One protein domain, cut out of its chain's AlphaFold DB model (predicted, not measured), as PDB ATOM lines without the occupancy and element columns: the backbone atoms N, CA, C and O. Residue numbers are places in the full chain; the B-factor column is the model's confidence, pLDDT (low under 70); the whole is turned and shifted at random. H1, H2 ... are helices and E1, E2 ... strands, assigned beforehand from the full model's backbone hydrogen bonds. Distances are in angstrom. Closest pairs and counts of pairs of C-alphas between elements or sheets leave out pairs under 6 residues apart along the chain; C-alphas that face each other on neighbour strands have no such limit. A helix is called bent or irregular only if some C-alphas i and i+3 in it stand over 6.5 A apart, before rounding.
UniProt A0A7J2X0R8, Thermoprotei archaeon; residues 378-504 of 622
ATOM      1  N   VAL A 378      21.258 -13.933 138.737       92.81
ATOM      2  CA  VAL A 378      21.577 -14.578 140.017       92.81
ATOM      3  C   VAL A 378      22.490 -13.712 140.927       92.81
ATOM      4  O   VAL A 378      22.182 -13.607 142.117       92.81
ATOM      5  N   PRO A 379      23.526 -13.002 140.422       94.38
ATOM      6  CA  PRO A 379      24.360 -12.099 141.231       94.38
ATOM      7  C   PRO A 379      23.630 -10.941 141.905       94.38
ATOM      8  O   PRO A 379      24.157 -10.363 142.858       94.38
ATOM      9  N   PHE A 380      22.405 -10.631 141.478       91.50
ATOM     10  CA  PHE A 380      21.571  -9.617 142.112       91.50
ATOM     11  C   PHE A 380      21.383  -9.849 143.624       91.50
ATOM     12  O   PHE A 380      21.176  -8.899 144.373       91.50
ATOM     13  N   THR A 381      21.502 -11.093 144.108       91.00
ATOM     14  CA  THR A 381      21.365 -11.406 145.540       91.00
ATOM     15  C   THR A 381      22.598 -11.062 146.383       91.00
ATOM     16  O   THR A 381      22.506 -11.058 147.608       91.00
ATOM     17  N   ILE A 382      23.758 -10.790 145.773       92.81
ATOM     18  CA  ILE A 382      25.023 -10.556 146.496       92.81
ATOM     19  C   ILE A 382      24.918  -9.438 147.543       92.81
ATOM     20  O   ILE A 382      25.337  -9.681 148.676       92.81
ATOM     21  N   PRO A 383      24.327  -8.263 147.250       93.25
ATOM     22  CA  PRO A 383      24.205  -7.191 148.238       93.25
ATOM     23  C   PRO A 383      23.441  -7.599 149.504       93.25
ATOM     24  O   PRO A 383      23.723  -7.085 150.584       93.25
ATOM     25  N   ILE A 384      22.511  -8.556 149.401       91.12
ATOM     26  CA  ILE A 384      21.791  -9.104 150.559       91.12
ATOM     27  C   ILE A 384      22.769  -9.864 151.460       91.12
ATOM     28  O   ILE A 384      22.835  -9.609 152.664       91.12
ATOM     29  N   SER A 385      23.570 -10.758 150.876       91.38
ATOM     30  CA  SER A 385      24.605 -11.503 151.597       91.38
ATOM     31  C   SER A 385      25.675 -10.584 152.186       91.38
ATOM     32  O   SER A 385      26.085 -10.776 153.327       91.38
ATOM     33  N   GLU A 386      26.106  -9.561 151.447       92.56
ATOM     34  CA  GLU A 386      27.092  -8.593 151.931       92.56
ATOM     35  C   GLU A 386      26.578  -7.766 153.111       92.56
ATOM     36  O   GLU A 386      27.333  -7.514 154.051       92.56
ATOM     37  N   PHE A 387      25.299  -7.380 153.095       93.31
ATOM     38  CA  PHE A 387      24.674  -6.689 154.217       93.31
ATOM     39  C   PHE A 387      24.614  -7.579 155.461       93.31
ATOM     40  O   PHE A 387      25.046  -7.166 156.542       93.31
ATOM     41  N   ILE A 388      24.133  -8.821 155.317       90.38
ATOM     42  CA  ILE A 388      24.085  -9.794 156.419       90.38
ATOM     43  C   ILE A 388      25.494 -10.037 156.965       90.38
ATOM     44  O   ILE A 388      25.696 -10.095 158.179       90.38
ATOM     45  N   GLU A 389      26.492 -10.134 156.092       91.25
ATOM     46  CA  GLU A 389      27.879 -10.258 156.507       91.25
ATOM     47  C   GLU A 389      28.365  -9.032 157.286       91.25
ATOM     48  O   GLU A 389      28.946  -9.184 158.358       91.25
ATOM     49  N   ALA A 390      28.117  -7.819 156.792       93.19
ATOM     50  CA  ALA A 390      28.532  -6.594 157.469       93.19
ATOM     51  C   ALA A 390      27.926  -6.498 158.880       93.19
ATOM     52  O   ALA A 390      28.605  -6.114 159.838       93.19
ATOM     53  N   VAL A 391      26.668  -6.920 159.038       91.00
ATOM     54  CA  VAL A 391      25.993  -6.990 160.339       91.00
ATOM     55  C   VAL A 391      26.608  -8.085 161.220       91.00
ATOM     56  O   VAL A 391      27.053  -7.808 162.337       91.00
ATOM     57  N   THR A 392      26.697  -9.322 160.733       89.50
ATOM     58  CA  THR A 392      27.087 -10.491 161.546       89.50
ATOM     59  C   THR A 392      28.594 -10.626 161.776       89.50
ATOM     60  O   THR A 392      29.008 -11.260 162.744       89.50
ATOM     61  N   GLY A 393      29.422 -10.038 160.911       88.75
ATOM     62  CA  GLY A 393      30.874 -10.238 160.871       88.75
ATOM     63  C   GLY A 393      31.309 -11.630 160.395       88.75
ATOM     64  O   GLY A 393      32.481 -11.968 160.529       88.75
ATOM     65  N   LYS A 394      30.385 -12.454 159.881       87.56
ATOM     66  CA  LYS A 394      30.660 -13.826 159.435       87.56
ATOM     67  C   LYS A 394      30.544 -13.928 157.914       87.56
ATOM     68  O   LYS A 394      29.529 -13.460 157.395       87.56
ATOM     69  N   PRO A 395      31.498 -14.589 157.226       87.62
ATOM     70  CA  PRO A 395      31.413 -14.851 155.794       87.62
ATOM     71  C   PRO A 395      30.049 -15.408 155.388       87.62
ATOM     72  O   PRO A 395      29.603 -16.406 155.957       87.62
ATOM     73  N   GLN A 396      29.404 -14.768 154.415       89.44
ATOM     74  CA  GLN A 396      28.122 -15.224 153.886       89.44
ATOM     75  C   GLN A 396      28.275 -15.930 152.542       89.44
ATOM     76  O   GLN A 396      29.169 -15.644 151.743       89.44
ATOM     77  N   PHE A 397      27.360 -16.864 152.304       89.50
ATOM     78  CA  PHE A 397      27.157 -17.500 151.012       89.50
ATOM     79  C   PHE A 397      26.795 -16.458 149.948       89.50
ATOM     80  O   PHE A 397      25.962 -15.583 150.192       89.50
ATOM     81  N   THR A 398      27.392 -16.555 148.762       91.38
ATOM     82  CA  THR A 398      27.145 -15.637 147.645       91.38
ATOM     83  C   THR A 398      27.026 -16.401 146.337       91.38
ATOM     84  O   THR A 398      27.907 -17.173 145.963       91.38
ATOM     85  N   MET A 399      25.953 -16.130 145.599       92.06
ATOM     86  CA  MET A 399      25.777 -16.636 144.241       92.06
ATOM     87  C   MET A 399      26.387 -15.615 143.285       92.06
ATOM     88  O   MET A 399      25.812 -14.560 143.044       92.06
ATOM     89  N   SER A 400      27.621 -15.875 142.858       93.00
ATOM     90  CA  SER A 400      28.474 -14.934 142.107       93.00
ATOM     91  C   SER A 400      28.841 -15.460 140.723       93.00
ATOM     92  O   SER A 400      29.883 -15.132 140.151       93.00
ATOM     93  N   ASN A 401      27.965 -16.295 140.165       94.69
ATOM     94  CA  ASN A 401      28.016 -16.683 138.767       94.69
ATOM     95  C   ASN A 401      28.066 -15.486 137.821       94.69
ATOM     96  O   ASN A 401      27.621 -14.383 138.106       94.69
ATOM     97  N   HIS A 402      28.626 -15.701 136.635       96.19
ATOM     98  CA  HIS A 402      28.619 -14.662 135.617       96.19
ATOM     99  C   HIS A 402      27.166 -14.291 135.263       96.19
ATOM    100  O   HIS A 402      26.375 -15.179 134.966       96.19
ATOM    101  N   PHE A 403      26.826 -12.999 135.243       95.25
ATOM    102  CA  PHE A 403      25.452 -12.497 135.062       95.25
ATOM    103  C   PHE A 403      24.727 -13.073 133.825       95.25
ATOM    104  O   PHE A 403      23.545 -13.384 133.879       95.25
ATOM    105  N   ALA A 404      25.457 -13.306 132.728       95.00
ATOM    106  CA  ALA A 404      24.936 -13.950 131.513       95.00
ATOM    107  C   ALA A 404      24.625 -15.462 131.640       95.00
ATOM    108  O   ALA A 404      24.247 -16.094 130.656       95.00
ATOM    109  N   CYS A 405      24.845 -16.082 132.804       95.00
ATOM    110  CA  CYS A 405      24.583 -17.508 133.013       95.00
ATOM    111  C   CYS A 405      23.136 -17.808 133.385       95.00
ATOM    112  O   CYS A 405      22.689 -18.908 133.079       95.00
ATOM    113  N   GLY A 406      22.423 -16.895 134.042       95.12
ATOM    114  CA  GLY A 406      21.063 -17.180 134.472       95.12
ATOM    115  C   GLY A 406      20.304 -15.970 134.977       95.12
ATOM    116  O   GLY A 406      20.891 -15.042 135.540       95.12
ATOM    117  N   VAL A 407      18.992 -16.020 134.773       96.62
ATOM    118  CA  VAL A 407      18.024 -15.033 135.252       96.62
ATOM    119  C   VAL A 407      16.840 -15.746 135.890       96.62
ATOM    120  O   VAL A 407      16.550 -16.893 135.551       96.62
ATOM    121  N   ALA A 408      16.153 -15.077 136.808       95.94
ATOM    122  CA  ALA A 408      14.965 -15.608 137.449       95.94
ATOM    123  C   ALA A 408      13.981 -14.514 137.865       95.94
ATOM    124  O   ALA A 408      14.344 -13.350 138.029       95.94
ATOM    125  N   THR A 409      12.737 -14.921 138.075       94.75
ATOM    126  CA  THR A 409      11.674 -14.127 138.682       94.75
ATOM    127  C   THR A 409      10.788 -15.016 139.558       94.75
ATOM    128  O   THR A 409      10.894 -16.244 139.540       94.75
ATOM    129  N   TYR A 410       9.909 -14.396 140.341       93.94
ATOM    130  CA  TYR A 410       8.869 -15.092 141.095       93.94
ATOM    131  C   TYR A 410       7.509 -14.628 140.618       93.94
ATOM    132  O   TYR A 410       7.265 -13.427 140.509       93.94
ATOM    133  N   LEU A 411       6.617 -15.584 140.389       94.12
ATOM    134  CA  LEU A 411       5.245 -15.331 139.988       94.12
ATOM    135  C   LEU A 411       4.295 -15.656 141.136       94.12
ATOM    136  O   LEU A 411       4.416 -16.693 141.792       94.12
ATOM    137  N   PHE A 412       3.330 -14.771 141.345       91.06
ATOM    138  CA  PHE A 412       2.215 -14.972 142.257       91.06
ATOM    139  C   PHE A 412       0.944 -15.128 141.451       91.06
ATOM    140  O   PHE A 412       0.695 -14.316 140.572       91.06
ATOM    141  N   GLN A 413       0.131 -16.124 141.782       87.06
ATOM    142  CA  GLN A 413      -1.210 -16.252 141.228       87.06
ATOM    143  C   GLN A 413      -2.237 -15.962 142.320       87.06
ATOM    144  O   GLN A 413      -2.201 -16.566 143.400       87.06
ATOM    145  N   ASP A 414      -3.134 -15.018 142.053       82.31
ATOM    146  CA  ASP A 414      -4.298 -14.794 142.901       82.31
ATOM    147  C   ASP A 414      -5.276 -15.962 142.728       82.31
ATOM    148  O   ASP A 414      -5.697 -16.287 141.620       82.31
ATOM    149  N   GLN A 415      -5.626 -16.613 143.835       76.31
ATOM    150  CA  GLN A 415      -6.448 -17.827 143.806       76.31
ATOM    151  C   GLN A 415      -7.913 -17.557 143.435       76.31
ATOM    152  O   GLN A 415      -8.626 -18.485 143.063       76.31
ATOM    153  N   LYS A 416      -8.389 -16.311 143.556       77.06
ATOM    154  CA  LYS A 416      -9.770 -15.938 143.228       77.06
ATOM    155  C   LYS A 416      -9.901 -15.465 141.790       77.06
ATOM    156  O   LYS A 416     -10.870 -15.814 141.129       77.06
ATOM    157  N   THR A 417      -8.966 -14.637 141.330       81.50
ATOM    158  CA  THR A 417      -9.043 -14.005 140.004       81.50
ATOM    159  C   THR A 417      -8.217 -14.731 138.946       81.50
ATOM    160  O   THR A 417      -8.411 -14.491 137.759       81.50
ATOM    161  N   GLY A 418      -7.280 -15.592 139.354       83.25
ATOM    162  CA  GLY A 418      -6.317 -16.236 138.463       83.25
ATOM    163  C   GLY A 418      -5.213 -15.301 137.954       83.25
ATOM    164  O   GLY A 418      -4.345 -15.761 137.213       83.25
ATOM    165  N   LEU A 419      -5.222 -14.019 138.351       86.94
ATOM    166  CA  LEU A 419      -4.256 -13.013 137.907       86.94
ATOM    167  C   LEU A 419      -2.838 -13.393 138.338       86.94
ATOM    168  O   LEU A 419      -2.600 -13.692 139.510       86.94
ATOM    169  N   ILE A 420      -1.903 -13.338 137.388       90.88
ATOM    170  CA  ILE A 420      -0.487 -13.607 137.623       90.88
ATOM    171  C   ILE A 420       0.252 -12.276 137.774       90.88
ATOM    172  O   ILE A 420       0.211 -11.426 136.887       90.88
ATOM    173  N   THR A 421       0.965 -12.118 138.885       91.56
ATOM    174  CA  THR A 421       1.716 -10.908 139.217       91.56
ATOM    175  C   THR A 421       3.178 -11.265 139.502       91.56
ATOM    176  O   THR A 421       3.456 -11.959 140.488       91.56
ATOM    177  N   PRO A 422       4.135 -10.793 138.685       94.06
ATOM    178  CA  PRO A 422       5.556 -10.896 139.002       94.06
ATOM    179  C   PRO A 422       5.915 -10.135 140.284       94.06
ATOM    180  O   PRO A 422       5.389  -9.051 140.539       94.06
ATOM    181  N   LEU A 423       6.854 -10.667 141.071       91.31
ATOM    182  CA  LEU A 423       7.329 -10.052 142.319       91.31
ATOM    183  C   LEU A 423       7.689  -8.558 142.178       91.31
ATOM    184  O   LEU A 423       7.253  -7.775 143.025       91.31
ATOM    185  N   PRO A 424       8.404  -8.114 141.124       92.69
ATOM    186  CA  PRO A 424       8.804  -6.712 140.990       92.69
ATOM    187  C   PRO A 424       7.638  -5.742 140.779       92.69
ATOM    188  O   PRO A 424       7.794  -4.543 140.988       92.69
ATOM    189  N   LYS A 425       6.448  -6.234 140.403       92.75
ATOM    190  CA  LYS A 425       5.256  -5.385 140.263       92.75
ATOM    191  C   LYS A 425       4.705  -4.908 141.599       92.75
ATOM    192  O   LYS A 425       4.000  -3.905 141.628       92.75
ATOM    193  N   PHE A 426       4.997  -5.613 142.692       90.69
ATOM    194  CA  PHE A 426       4.506  -5.236 144.017       90.69
ATOM    195  C   PHE A 426       5.594  -5.100 145.090       90.69
ATOM    196  O   PHE A 426       5.297  -4.750 146.234       90.69
ATOM    197  N   LEU A 427       6.852  -5.344 144.728       90.75
ATOM    198  CA  LEU A 427       8.020  -5.119 145.565       90.75
ATOM    199  C   LEU A 427       9.079  -4.371 144.743       90.75
ATOM    200  O   LEU A 427       9.537  -4.881 143.726       90.75
ATOM    201  N   ASP A 428       9.501  -3.193 145.200       92.31
ATOM    202  CA  ASP A 428      10.636  -2.452 144.643       92.31
ATOM    203  C   ASP A 428      11.951  -3.145 145.026       92.31
ATOM    204  O   ASP A 428      12.646  -2.795 145.981       92.31
ATOM    205  N   VAL A 429      12.242  -4.208 144.283       89.56
ATOM    206  CA  VAL A 429      13.394  -5.082 144.489       89.56
ATOM    207  C   VAL A 429      14.707  -4.324 144.243       89.56
ATOM    208  O   VAL A 429      15.643  -4.459 145.035       89.56
ATOM    209  N   GLY A 430      14.765  -3.490 143.199       89.69
ATOM    210  CA  GLY A 430      15.940  -2.683 142.859       89.69
ATOM    211  C   GLY A 430      16.273  -1.651 143.934       89.69
ATOM    212  O   GLY A 430      17.378  -1.677 144.481       89.69
ATOM    213  N   GLY A 431      15.299  -0.814 144.308       92.62
ATOM    214  CA  GLY A 431      15.479   0.191 145.357       92.62
ATOM    215  C   GLY A 431      15.808  -0.431 146.713       92.62
ATOM    216  O   GLY A 431      16.626   0.105 147.464       92.62
ATOM    217  N   PHE A 432      15.242  -1.605 147.014       91.56
ATOM    218  CA  PHE A 432      15.582  -2.347 148.225       91.56
ATOM    219  C   PHE A 432      17.054  -2.775 148.251       91.56
ATOM    220  O   PHE A 432      17.742  -2.575 149.255       91.56
ATOM    221  N   VAL A 433      17.558  -3.340 147.152       91.94
ATOM    222  CA  VAL A 433      18.950  -3.789 147.060       91.94
ATOM    223  C   VAL A 433      19.934  -2.626 147.099       91.94
ATOM    224  O   VAL A 433      20.952  -2.728 147.787       91.94
ATOM    225  N   ASP A 434      19.641  -1.513 146.433       93.56
ATOM    226  CA  ASP A 434      20.504  -0.333 146.497       93.56
ATOM    227  C   ASP A 434      20.553   0.251 147.916       93.56
ATOM    228  O   ASP A 434      21.634   0.553 148.424       93.56
ATOM    229  N   TYR A 435      19.427   0.256 148.632       95.56
ATOM    230  CA  TYR A 435      19.408   0.647 150.040       95.56
ATOM    231  C   TYR A 435      20.234  -0.291 150.940       95.56
ATOM    232  O   TYR A 435      20.904   0.162 151.873       95.56
ATOM    233  N   LEU A 436      20.253  -1.600 150.664       94.50
ATOM    234  CA  LEU A 436      21.131  -2.532 151.382       94.50
ATOM    235  C   LEU A 436      22.615  -2.252 151.119       94.50
ATOM    236  O   LEU A 436      23.419  -2.357 152.052       94.50
ATOM    237  N   LYS A 437      22.994  -1.856 149.896       94.94
ATOM    238  CA  LYS A 437      24.374  -1.436 149.586       94.94
ATOM    239  C   LYS A 437      24.761  -0.200 150.396       94.94
ATOM    240  O   LYS A 437      25.805  -0.215 151.047       94.94
ATOM    241  N   GLU A 438      23.898   0.815 150.450       96.62
ATOM    242  CA  GLU A 438      24.123   2.024 151.260       96.62
ATOM    243  C   GLU A 438      24.335   1.694 152.745       96.62
ATOM    244  O   GLU A 438      25.273   2.182 153.382       96.62
ATOM    245  N   LEU A 439      23.485   0.830 153.314       96.62
ATOM    246  CA  LEU A 439      23.619   0.402 154.710       96.62
ATOM    247  C   LEU A 439      24.894  -0.416 154.946       96.62
ATOM    248  O   LEU A 439      25.531  -0.279 155.993       96.62
ATOM    249  N   THR A 440      25.284  -1.242 153.977       96.19
ATOM    250  CA  THR A 440      26.531  -2.014 154.015       96.19
ATOM    251  C   THR A 440      27.744  -1.086 154.030       96.19
ATOM    252  O   THR A 440      28.633  -1.252 154.865       96.19
ATOM    253  N   GLU A 441      27.774  -0.070 153.163       96.81
ATOM    254  CA  GLU A 441      28.833   0.943 153.156       96.81
ATOM    255  C   GLU A 441      28.881   1.752 154.451       96.81
ATOM    256  O   GLU A 441      29.966   1.999 154.977       96.81
ATOM    257  N   TYR A 442      27.720   2.129 154.994       97.19
ATOM    258  CA  TYR A 442      27.633   2.806 156.285       97.19
ATOM    259  C   TYR A 442      28.308   1.986 157.395       97.19
ATOM    260  O   TYR A 442      29.118   2.531 158.143       97.19
ATOM    261  N   ILE A 443      28.039   0.677 157.475       97.06
ATOM    262  CA  ILE A 443      28.692  -0.214 158.450       97.06
ATOM    263  C   ILE A 443      30.201  -0.306 158.180       97.06
ATOM    264  O   ILE A 443      30.998  -0.181 159.109       97.06
ATOM    265  N   ARG A 444      30.613  -0.489 156.915       95.25
ATOM    266  CA  ARG A 444      32.034  -0.596 156.525       95.25
ATOM    267  C   ARG A 444      32.838   0.672 156.850       95.25
ATOM    268  O   ARG A 444      34.011   0.562 157.184       95.25
ATOM    269  N   LYS A 445      32.211   1.854 156.819       96.75
ATOM    270  CA  LYS A 445      32.803   3.152 157.209       96.75
ATOM    271  C   LYS A 445      32.796   3.407 158.732       96.75
ATOM    272  O   LYS A 445      33.040   4.530 159.157       96.75
ATOM    273  N   GLY A 446      32.512   2.393 159.556       95.38
ATOM    274  CA  GLY A 446      32.506   2.490 161.024       95.38
ATOM    275  C   GLY A 446      31.137   2.794 161.643       95.38
ATOM    276  O   GLY A 446      31.037   3.032 162.845       95.38
ATOM    277  N   GLY A 447      30.067   2.781 160.848       95.81
ATOM    278  CA  GLY A 447      28.703   2.987 161.319       95.81
ATOM    279  C   GLY A 447      28.184   1.873 162.239       95.81
ATOM    280  O   GLY A 447      28.588   0.713 162.164       95.81
ATOM    281  N   SER A 448      27.222   2.214 163.101       96.12
ATOM    282  CA  SER A 448      26.636   1.267 164.055       96.12
ATOM    283  C   SER A 448      25.760   0.219 163.359       96.12
ATOM    284  O   SER A 448      24.730   0.541 162.763       96.12
ATOM    285  N   LYS A 449      26.109  -1.062 163.524       93.56
ATOM    286  CA  LYS A 449      25.341  -2.216 163.017       93.56
ATOM    287  C   LYS A 449      23.888  -2.222 163.500       93.56
ATOM    288  O   LYS A 449      22.973  -2.471 162.720       93.56
ATOM    289  N   LYS A 450      23.666  -1.900 164.783       92.19
ATOM    290  CA  LYS A 450      22.319  -1.816 165.375       92.19
ATOM    291  C   LYS A 450      21.499  -0.709 164.716       92.19
ATOM    292  O   LYS A 450      20.329  -0.917 164.407       92.19
ATOM    293  N   LEU A 451      22.123   0.443 164.452       93.81
ATOM    294  CA  LEU A 451      21.456   1.552 163.774       93.81
ATOM    295  C   LEU A 451      21.122   1.205 162.319       93.81
ATOM    296  O   LEU A 451      20.036   1.539 161.858       93.81
ATOM    297  N   ALA A 452      22.016   0.515 161.608       93.62
ATOM    298  CA  ALA A 452      21.751   0.048 160.248       93.62
ATOM    299  C   ALA A 452      20.545  -0.907 160.193       93.62
ATOM    300  O   ALA A 452      19.668  -0.735 159.350       93.62
ATOM    301  N   LEU A 453      20.447  -1.852 161.135       90.62
ATOM    302  CA  LEU A 453      19.300  -2.760 161.224       90.62
ATOM    303  C   LEU A 453      17.996  -2.014 161.549       90.62
ATOM    304  O   LEU A 453      16.982  -2.248 160.900       90.62
ATOM    305  N   LEU A 454      18.016  -1.064 162.491       91.75
ATOM    306  CA  LEU A 454      16.851  -0.216 162.785       91.75
ATOM    307  C   LEU A 454      16.409   0.594 161.557       91.75
ATOM    308  O   LEU A 454      15.220   0.640 161.243       91.75
ATOM    309  N   LYS A 455      17.363   1.185 160.826       93.56
ATOM    310  CA  LYS A 455      17.114   1.900 159.566       93.56
ATOM    311  C   LYS A 455      16.511   0.992 158.492       93.56
ATOM    312  O   LYS A 455      15.667   1.456 157.724       93.56
ATOM    313  N   LEU A 456      16.932  -0.272 158.422       91.88
ATOM    314  CA  LEU A 456      16.349  -1.264 157.519       91.88
ATOM    315  C   LEU A 456      14.891  -1.549 157.887       91.88
ATOM    316  O   LEU A 456      14.001  -1.354 157.063       91.88
ATOM    317  N   LEU A 457      14.640  -1.944 159.139       88.62
ATOM    318  CA  LEU A 457      13.303  -2.303 159.618       88.62
ATOM    319  C   LEU A 457      12.313  -1.134 159.502       88.62
ATOM    320  O   LEU A 457      11.165  -1.343 159.124       88.62
ATOM    321  N   ALA A 458      12.760   0.101 159.746       90.69
ATOM    322  CA  ALA A 458      11.924   1.295 159.619       90.69
ATOM    323  C   ALA A 458      11.517   1.617 158.168       90.69
ATOM    324  O   ALA A 458      10.470   2.224 157.945       90.69
ATOM    325  N   LYS A 459      12.330   1.238 157.171       92.00
ATOM    326  CA  LYS A 459      12.058   1.529 155.752       92.00
ATOM    327  C   LYS A 459      11.538   0.336 154.955       92.00
ATOM    328  O   LYS A 459      11.077   0.548 153.842       92.00
ATOM    329  N   ILE A 460      11.551  -0.882 155.498       87.56
ATOM    330  CA  ILE A 460      11.220  -2.103 154.741       87.56
ATOM    331  C   ILE A 460       9.835  -2.053 154.078       87.56
ATOM    332  O   ILE A 460       9.667  -2.505 152.951       87.56
ATOM    333  N   GLY A 461       8.854  -1.426 154.736       88.19
ATOM    334  CA  GLY A 461       7.504  -1.263 154.195       88.19
ATOM    335  C   GLY A 461       7.396  -0.283 153.022       88.19
ATOM    336  O   GLY A 461       6.408  -0.350 152.299       88.19
ATOM    337  N   LYS A 462       8.385   0.602 152.815       92.44
ATOM    338  CA  LYS A 462       8.400   1.569 151.701       92.44
ATOM    339  C   LYS A 462       8.664   0.913 150.349       92.44
ATOM    340  O   LYS A 462       8.275   1.471 149.335       92.44
ATOM    341  N   PHE A 463       9.299  -0.255 150.350       92.75
ATOM    342  CA  PHE A 463       9.569  -1.013 149.133       92.75
ATOM    343  C   PHE A 463       8.369  -1.867 148.703       92.75
ATOM    344  O   PHE A 463       8.414  -2.489 147.653       92.75
ATOM    345  N   ILE A 464       7.294  -1.925 149.496       91.75
ATOM    346  CA  ILE A 464       6.084  -2.682 149.158       91.75
ATOM    347  C   ILE A 464       5.125  -1.756 148.411       91.75
ATOM    348  O   ILE A 464       4.643  -0.767 148.968       91.75
ATOM    349  N   ILE A 465       4.799  -2.106 147.169       91.88
ATOM    350  CA  ILE A 465       3.820  -1.389 146.354       91.88
ATOM    351  C   ILE A 465       2.450  -1.996 146.664       91.88
ATOM    352  O   ILE A 465       2.005  -2.981 146.063       91.88
ATOM    353  N   TRP A 466       1.798  -1.436 147.684       88.25
ATOM    354  CA  TRP A 466       0.563  -1.985 148.241       88.25
ATOM    355  C   TRP A 466      -0.560  -2.092 147.218       88.25
ATOM    356  O   TRP A 466      -1.313  -3.049 147.287       88.25
ATOM    357  N   GLU A 467      -0.657  -1.184 146.250       87.88
ATOM    358  CA  GLU A 467      -1.693  -1.217 145.211       87.88
ATOM    359  C   GLU A 467      -1.705  -2.549 144.443       87.88
ATOM    360  O   GLU A 467      -2.728  -3.239 144.406       87.88
ATOM    361  N   HIS A 468      -0.541  -2.979 143.953       86.44
ATOM    362  CA  HIS A 468      -0.373  -4.187 143.137       86.44
ATOM    363  C   HIS A 468      -0.106  -5.463 143.948       86.44
ATOM    364  O   HIS A 468       0.034  -6.545 143.377       86.44
ATOM    365  N   THR A 469      -0.026  -5.370 145.279       85.88
ATOM    366  CA  THR A 469       0.225  -6.541 146.130       85.88
ATOM    367  C   THR A 469      -0.959  -7.525 146.054       85.88
ATOM    368  O   THR A 469      -2.104  -7.092 146.221       85.88
ATOM    369  N   PRO A 470      -0.729  -8.839 145.858       83.19
ATOM    370  CA  PRO A 470      -1.795  -9.845 145.882       83.19
ATOM    371  C   PRO A 470      -2.581  -9.848 147.202       83.19
ATOM    372  O   PRO A 470      -2.005  -9.662 148.280       83.19
ATOM    373  N   GLU A 471      -3.888 -10.112 147.155       81.94
ATOM    374  CA  GLU A 471      -4.780  -9.953 148.316       81.94
ATOM    375  C   GLU A 471      -4.387 -10.861 149.496       81.94
ATOM    376  O   GLU A 471      -4.362 -10.443 150.658       81.94
ATOM    377  N   GLN A 472      -3.951 -12.088 149.197       79.06
ATOM    378  CA  GLN A 472      -3.425 -13.032 150.191       79.06
ATOM    379  C   GLN A 472      -2.197 -12.517 150.962       79.06
ATOM    380  O   GLN A 472      -1.962 -12.933 152.099       79.06
ATOM    381  N   LEU A 473      -1.417 -11.614 150.362       80.44
ATOM    382  CA  LEU A 473      -0.233 -11.008 150.970       80.44
ATOM    383  C   LEU A 473      -0.548  -9.679 151.670       80.44
ATOM    384  O   LEU A 473       0.094  -9.355 152.676       80.44
ATOM    385  N   LYS A 474      -1.548  -8.938 151.173       82.12
ATOM    386  CA  LYS A 474      -2.090  -7.728 151.812       82.12
ATOM    387  C   LYS A 474      -2.702  -8.039 153.171       82.12
ATOM    388  O   LYS A 474      -2.453  -7.324 154.148       82.12
ATOM    389  N   LYS A 475      -3.480  -9.124 153.256       80.00
ATOM    390  CA  LYS A 475      -4.198  -9.514 154.474       80.00
ATOM    391  C   LYS A 475      -3.240  -9.615 155.665       80.00
ATOM    392  O   LYS A 475      -2.234 -10.321 155.624       80.00
ATOM    393  N   ARG A 476      -3.554  -8.883 156.744       79.88
ATOM    394  CA  ARG A 476      -2.737  -8.779 157.974       79.88
ATOM    395  C   ARG A 476      -1.281  -8.334 157.739       79.88
ATOM    396  O   ARG A 476      -0.420  -8.613 158.569       79.88
ATOM    397  N   LYS A 477      -0.995  -7.638 156.630       82.44
ATOM    398  CA  LYS A 477       0.360  -7.208 156.238       82.44
ATOM    399  C   LYS A 477       1.353  -8.379 156.200       82.44
ATOM    400  O   LYS A 477       2.494  -8.242 156.644       82.44
ATOM    401  N   ARG A 478       0.926  -9.543 155.696       81.19
ATOM    402  CA  ARG A 478       1.739 -10.769 155.694       81.19
ATOM    403  C   ARG A 478       3.089 -10.559 155.006       81.19
ATOM    404  O   ARG A 478       4.107 -10.921 155.585       81.19
ATOM    405  N   ILE A 479       3.114  -9.902 153.843       81.62
ATOM    406  CA  ILE A 479       4.362  -9.602 153.117       81.62
ATOM    407  C   ILE A 479       5.348  -8.769 153.951       81.62
ATOM    408  O   ILE A 479       6.532  -9.090 154.010       81.62
ATOM    409  N   TYR A 480       4.859  -7.756 154.671       85.19
ATOM    410  CA  TYR A 480       5.687  -6.950 155.569       85.19
ATOM    411  C   TYR A 480       6.296  -7.814 156.676       85.19
ATOM    412  O   TYR A 480       7.496  -7.745 156.916       85.19
ATOM    413  N   TRP A 481       5.487  -8.655 157.326       82.50
ATOM    414  CA  TRP A 481       5.966  -9.532 158.394       82.50
ATOM    415  C   TRP A 481       6.934 -10.604 157.895       82.50
ATOM    416  O   TRP A 481       7.872 -10.946 158.610       82.50
ATOM    417  N   MET A 482       6.756 -11.105 156.673       78.31
ATOM    418  CA  MET A 482       7.708 -12.021 156.043       78.31
ATOM    419  C   MET A 482       9.066 -11.345 155.849       78.31
ATOM    420  O   MET A 482      10.067 -11.847 156.357       78.31
ATOM    421  N   LEU A 483       9.093 -10.173 155.204       79.62
ATOM    422  CA  LEU A 483      10.317  -9.393 155.013       79.62
ATOM    423  C   LEU A 483      10.957  -9.023 156.362       79.62
ATOM    424  O   LEU A 483      12.152  -9.223 156.561       79.62
ATOM    425  N   PHE A 484      10.157  -8.575 157.331       81.62
ATOM    426  CA  PHE A 484      10.618  -8.272 158.686       81.62
ATOM    427  C   PHE A 484      11.275  -9.490 159.350       81.62
ATOM    428  O   PHE A 484      12.372  -9.380 159.890       81.62
ATOM    429  N   ASN A 485      10.643 -10.665 159.291       77.50
ATOM    430  CA  ASN A 485      11.161 -11.882 159.913       77.50
ATOM    431  C   ASN A 485      12.442 -12.396 159.244       77.50
ATOM    432  O   ASN A 485      13.307 -12.921 159.946       77.50
ATOM    433  N   ILE A 486      12.594 -12.223 157.927       74.88
ATOM    434  CA  ILE A 486      13.825 -12.585 157.209       74.88
ATOM    435  C   ILE A 486      15.019 -11.809 157.784       74.88
ATOM    436  O   ILE A 486      16.010 -12.424 158.174       74.88
ATOM    437  N   PHE A 487      14.907 -10.485 157.928       74.00
ATOM    438  CA  PHE A 487      16.024  -9.645 158.385       74.00
ATOM    439  C   PHE A 487      16.166  -9.554 159.910       74.00
ATOM    440  O   PHE A 487      17.282  -9.460 160.414       74.00
ATOM    441  N   ALA A 488      15.067  -9.597 160.666       71.75
ATOM    442  CA  ALA A 488      15.115  -9.517 162.127       71.75
ATOM    443  C   ALA A 488      15.454 -10.866 162.775       71.75
ATOM    444  O   ALA A 488      16.205 -10.912 163.749       71.75
ATOM    445  N   ARG A 489      14.897 -11.970 162.256       63.12
ATOM    446  CA  ARG A 489      15.001 -13.303 162.876       63.12
ATOM    447  C   ARG A 489      15.934 -14.260 162.133       63.12
ATOM    448  O   ARG A 489      16.104 -15.374 162.611       63.12
ATOM    449  N   HIS A 490      16.520 -13.854 160.998       62.69
ATOM    450  CA  HIS A 490      17.375 -14.705 160.148       62.69
ATOM    451  C   HIS A 490      16.726 -16.070 159.849       62.69
ATOM    452  O   HIS A 490      17.384 -17.109 159.828       62.69
ATOM    453  N   ASN A 491      15.396 -16.084 159.705       57.66
ATOM    454  CA  ASN A 491      14.622 -17.313 159.789       57.66
ATOM    455  C   ASN A 491      14.397 -17.940 158.407       57.66
ATOM    456  O   ASN A 491      13.621 -17.429 157.599       57.66
ATOM    457  N   TYR A 492      15.014 -19.101 158.182       55.94
ATOM    458  CA  TYR A 492      14.845 -19.917 156.978       55.94
ATOM    459  C   TYR A 492      13.386 -20.369 156.749       55.94
ATOM    460  O   TYR A 492      12.940 -20.484 155.611       55.94
ATOM    461  N   HIS A 493      12.597 -20.553 157.813       59.25
ATOM    462  CA  HIS A 493      11.179 -20.923 157.717       59.25
ATOM    463  C   HIS A 493      10.327 -19.825 157.054       59.25
ATOM    464  O   HIS A 493       9.412 -20.126 156.290       59.25
ATOM    465  N   ALA A 494      10.646 -18.548 157.297       57.41
ATOM    466  CA  ALA A 494       9.932 -17.424 156.683       57.41
ATOM    467  C   ALA A 494      10.167 -17.355 155.164       57.41
ATOM    468  O   ALA A 494       9.258 -16.995 154.416       57.41
ATOM    469  N   LEU A 495      11.360 -17.753 154.708       64.62
ATOM    470  CA  LEU A 495      11.661 -17.922 153.287       64.62
ATOM    471  C   LEU A 495      10.878 -19.109 152.702       64.62
ATOM    472  O   LEU A 495      10.298 -18.993 151.627       64.62
ATOM    473  N   GLY A 496      10.774 -20.218 153.442       66.19
ATOM    474  CA  GLY A 496       9.943 -21.366 153.065       66.19
ATOM    475  C   GLY A 496       8.483 -20.991 152.785       66.19
ATOM    476  O   GLY A 496       7.951 -21.354 151.740       66.19
ATOM    477  N   GLU A 497       7.848 -20.196 153.652       66.62
ATOM    478  CA  GLU A 497       6.465 -19.732 153.437       66.62
ATOM    479  C   GLU A 497       6.277 -18.881 152.173       66.62
ATOM    480  O   GLU A 497       5.216 -18.941 151.541       66.62
ATOM    481  N   PHE A 498       7.291 -18.098 151.796       71.38
ATOM    482  CA  PHE A 498       7.285 -17.334 150.548       71.38
ATOM    483  C   PHE A 498       7.250 -18.269 149.339       71.38
ATOM    484  O   PHE A 498       6.411 -18.112 148.451       71.38
ATOM    485  N   HIS A 499       8.094 -19.299 149.348       71.19
ATOM    486  CA  HIS A 499       8.156 -20.298 148.282       71.19
ATOM    487  C   HIS A 499       6.906 -21.176 148.174       71.19
ATOM    488  O   HIS A 499       6.619 -21.689 147.099       71.19
ATOM    489  N   LEU A 500       6.132 -21.351 149.250       69.62
ATOM    490  CA  LEU A 500       4.891 -22.134 149.196       69.62
ATOM    491  C   LEU A 500       3.764 -21.439 148.417       69.62
ATOM    492  O   LEU A 500       2.829 -22.107 147.993       69.62
ATOM    493  N   ASN A 501       3.833 -20.116 148.252       72.44
ATOM    494  CA  ASN A 501       2.781 -19.320 147.606       72.44
ATOM    495  C   ASN A 501       3.256 -18.655 146.308       72.44
ATOM    496  O   ASN A 501       2.583 -17.766 145.784       72.44
ATOM    497  N   THR A 502       4.422 -19.061 145.810       88.00
ATOM    498  CA  THR A 502       5.054 -18.508 144.613       88.00
ATOM    499  C   THR A 502       5.555 -19.607 143.716       88.00
ATOM    500  O   THR A 502       5.985 -20.655 144.183       88.00
ATOM    501  N   LEU A 503       5.563 -19.319 142.421       94.69
ATOM    502  CA  LEU A 503       6.303 -20.114 141.465       94.69
ATOM    503  C   LEU A 503       7.609 -19.394 141.141       94.69
ATOM    504  O   LEU A 503       7.597 -18.292 140.589       94.69
ATOM    505  N   PHE A 504       8.738 -20.018 141.471       95.75
ATOM    506  CA  PHE A 504      10.032 -19.594 140.946       95.75
ATOM    507  C   PHE A 504      10.090 -19.897 139.448       95.75
ATOM    508  O   PHE A 504       9.892 -21.041 139.046       95.75
TER     509      PHE A 504
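This is residues 378 to 504 of the 622 residues of a protein of Thermoprotei archaeon (UniProt A0A7J2X0R8). Four helices, H2 to H5, fold back and forth in a chain of helical hairpins, with H1 packed beside H2, while a strand hairpin of E1 and E2 lies mostly away from them. The last residues, 503 to 504, return to pair with E1. The printed part has 127 residues in the order H1, E1, E2, H2, H3, H4, H5; the sheet is E1 - E2, antiparallel, and the class is mostly helix. The whole is compact, with a radius of gyration of the C-alphas of 15.3 A and spans of 49 by 36 by 24 A.

H1, residues 378 to 392, H2, residues 429 to 444, and H3, residues 449 to 463, form a bundle, three helices packed together. H1 and H2 touch, closest at the C-alphas of Phe 387 and Thr 440, 5.0 A, running the same way at a steep tilt of 36 degrees, only just past shallow. H1, with residues 390 to 391 alone, and H3, with residues 449 to 453 alone, only just touch, with 3 pairs of C-alphas within 8 A, the closest Val 391 and Lys 449 at 5.5 A. H2 and H3 form a helical hairpin at a shallow tilt of 12 degrees; their closest C-alphas, Leu 439 and Ala 452, are 5.9 A apart. H4, residues 471 to 489, touches H3 with residues 480 to 488 alone, closest at the C-alphas of Gly 461 and Tyr 480, 6.1 A, in a helical hairpin. H5, residues 492 to 500, forms a helical hairpin with H4 at a shallow tilt of 27 degrees; the closest C-alphas, Met 482 and Ala 494, are 5.9 A apart. E1, residues 406 to 413, and E2, residues 420 to 422, are an antiparallel hairpin with N 412 and O 421 2.9 A apart, within hydrogen-bond range; E1 is apart from H2, H3, H4 and H5. Every O i to N i+4 pair is within hydrogen-bond range in H2 and H5, against 8 of 11 in H1, 8 of 11 in H3 and 10 of 15 in H4.

H1 begins at C-alpha 378, (21.577, -14.578, 140.017), and is 22.6 A long; E1 is 23.3 A, H2 22.6 A, H3 21.0 A and H4 24.8 A. H1, H3 and H4 are irregular: C-alphas 380 and 383 are 7.1 A apart, 458 and 461 7.4 A, and 476 and 479 8.6 A. H4 has a kink of 71 degrees near residue 478. H5 ends at C-alpha 500, (4.891, -22.134, 149.196).

The C-alphas of Lys 416 and Gly 446, 49.4 A apart, are the farthest pair. The printed part has no cut, and the link from H1 to E1, residues 393 to 405, is long. Mean pLDDT of the printed part is 87.2; residues 489 to 497 and residue 500 are under 70.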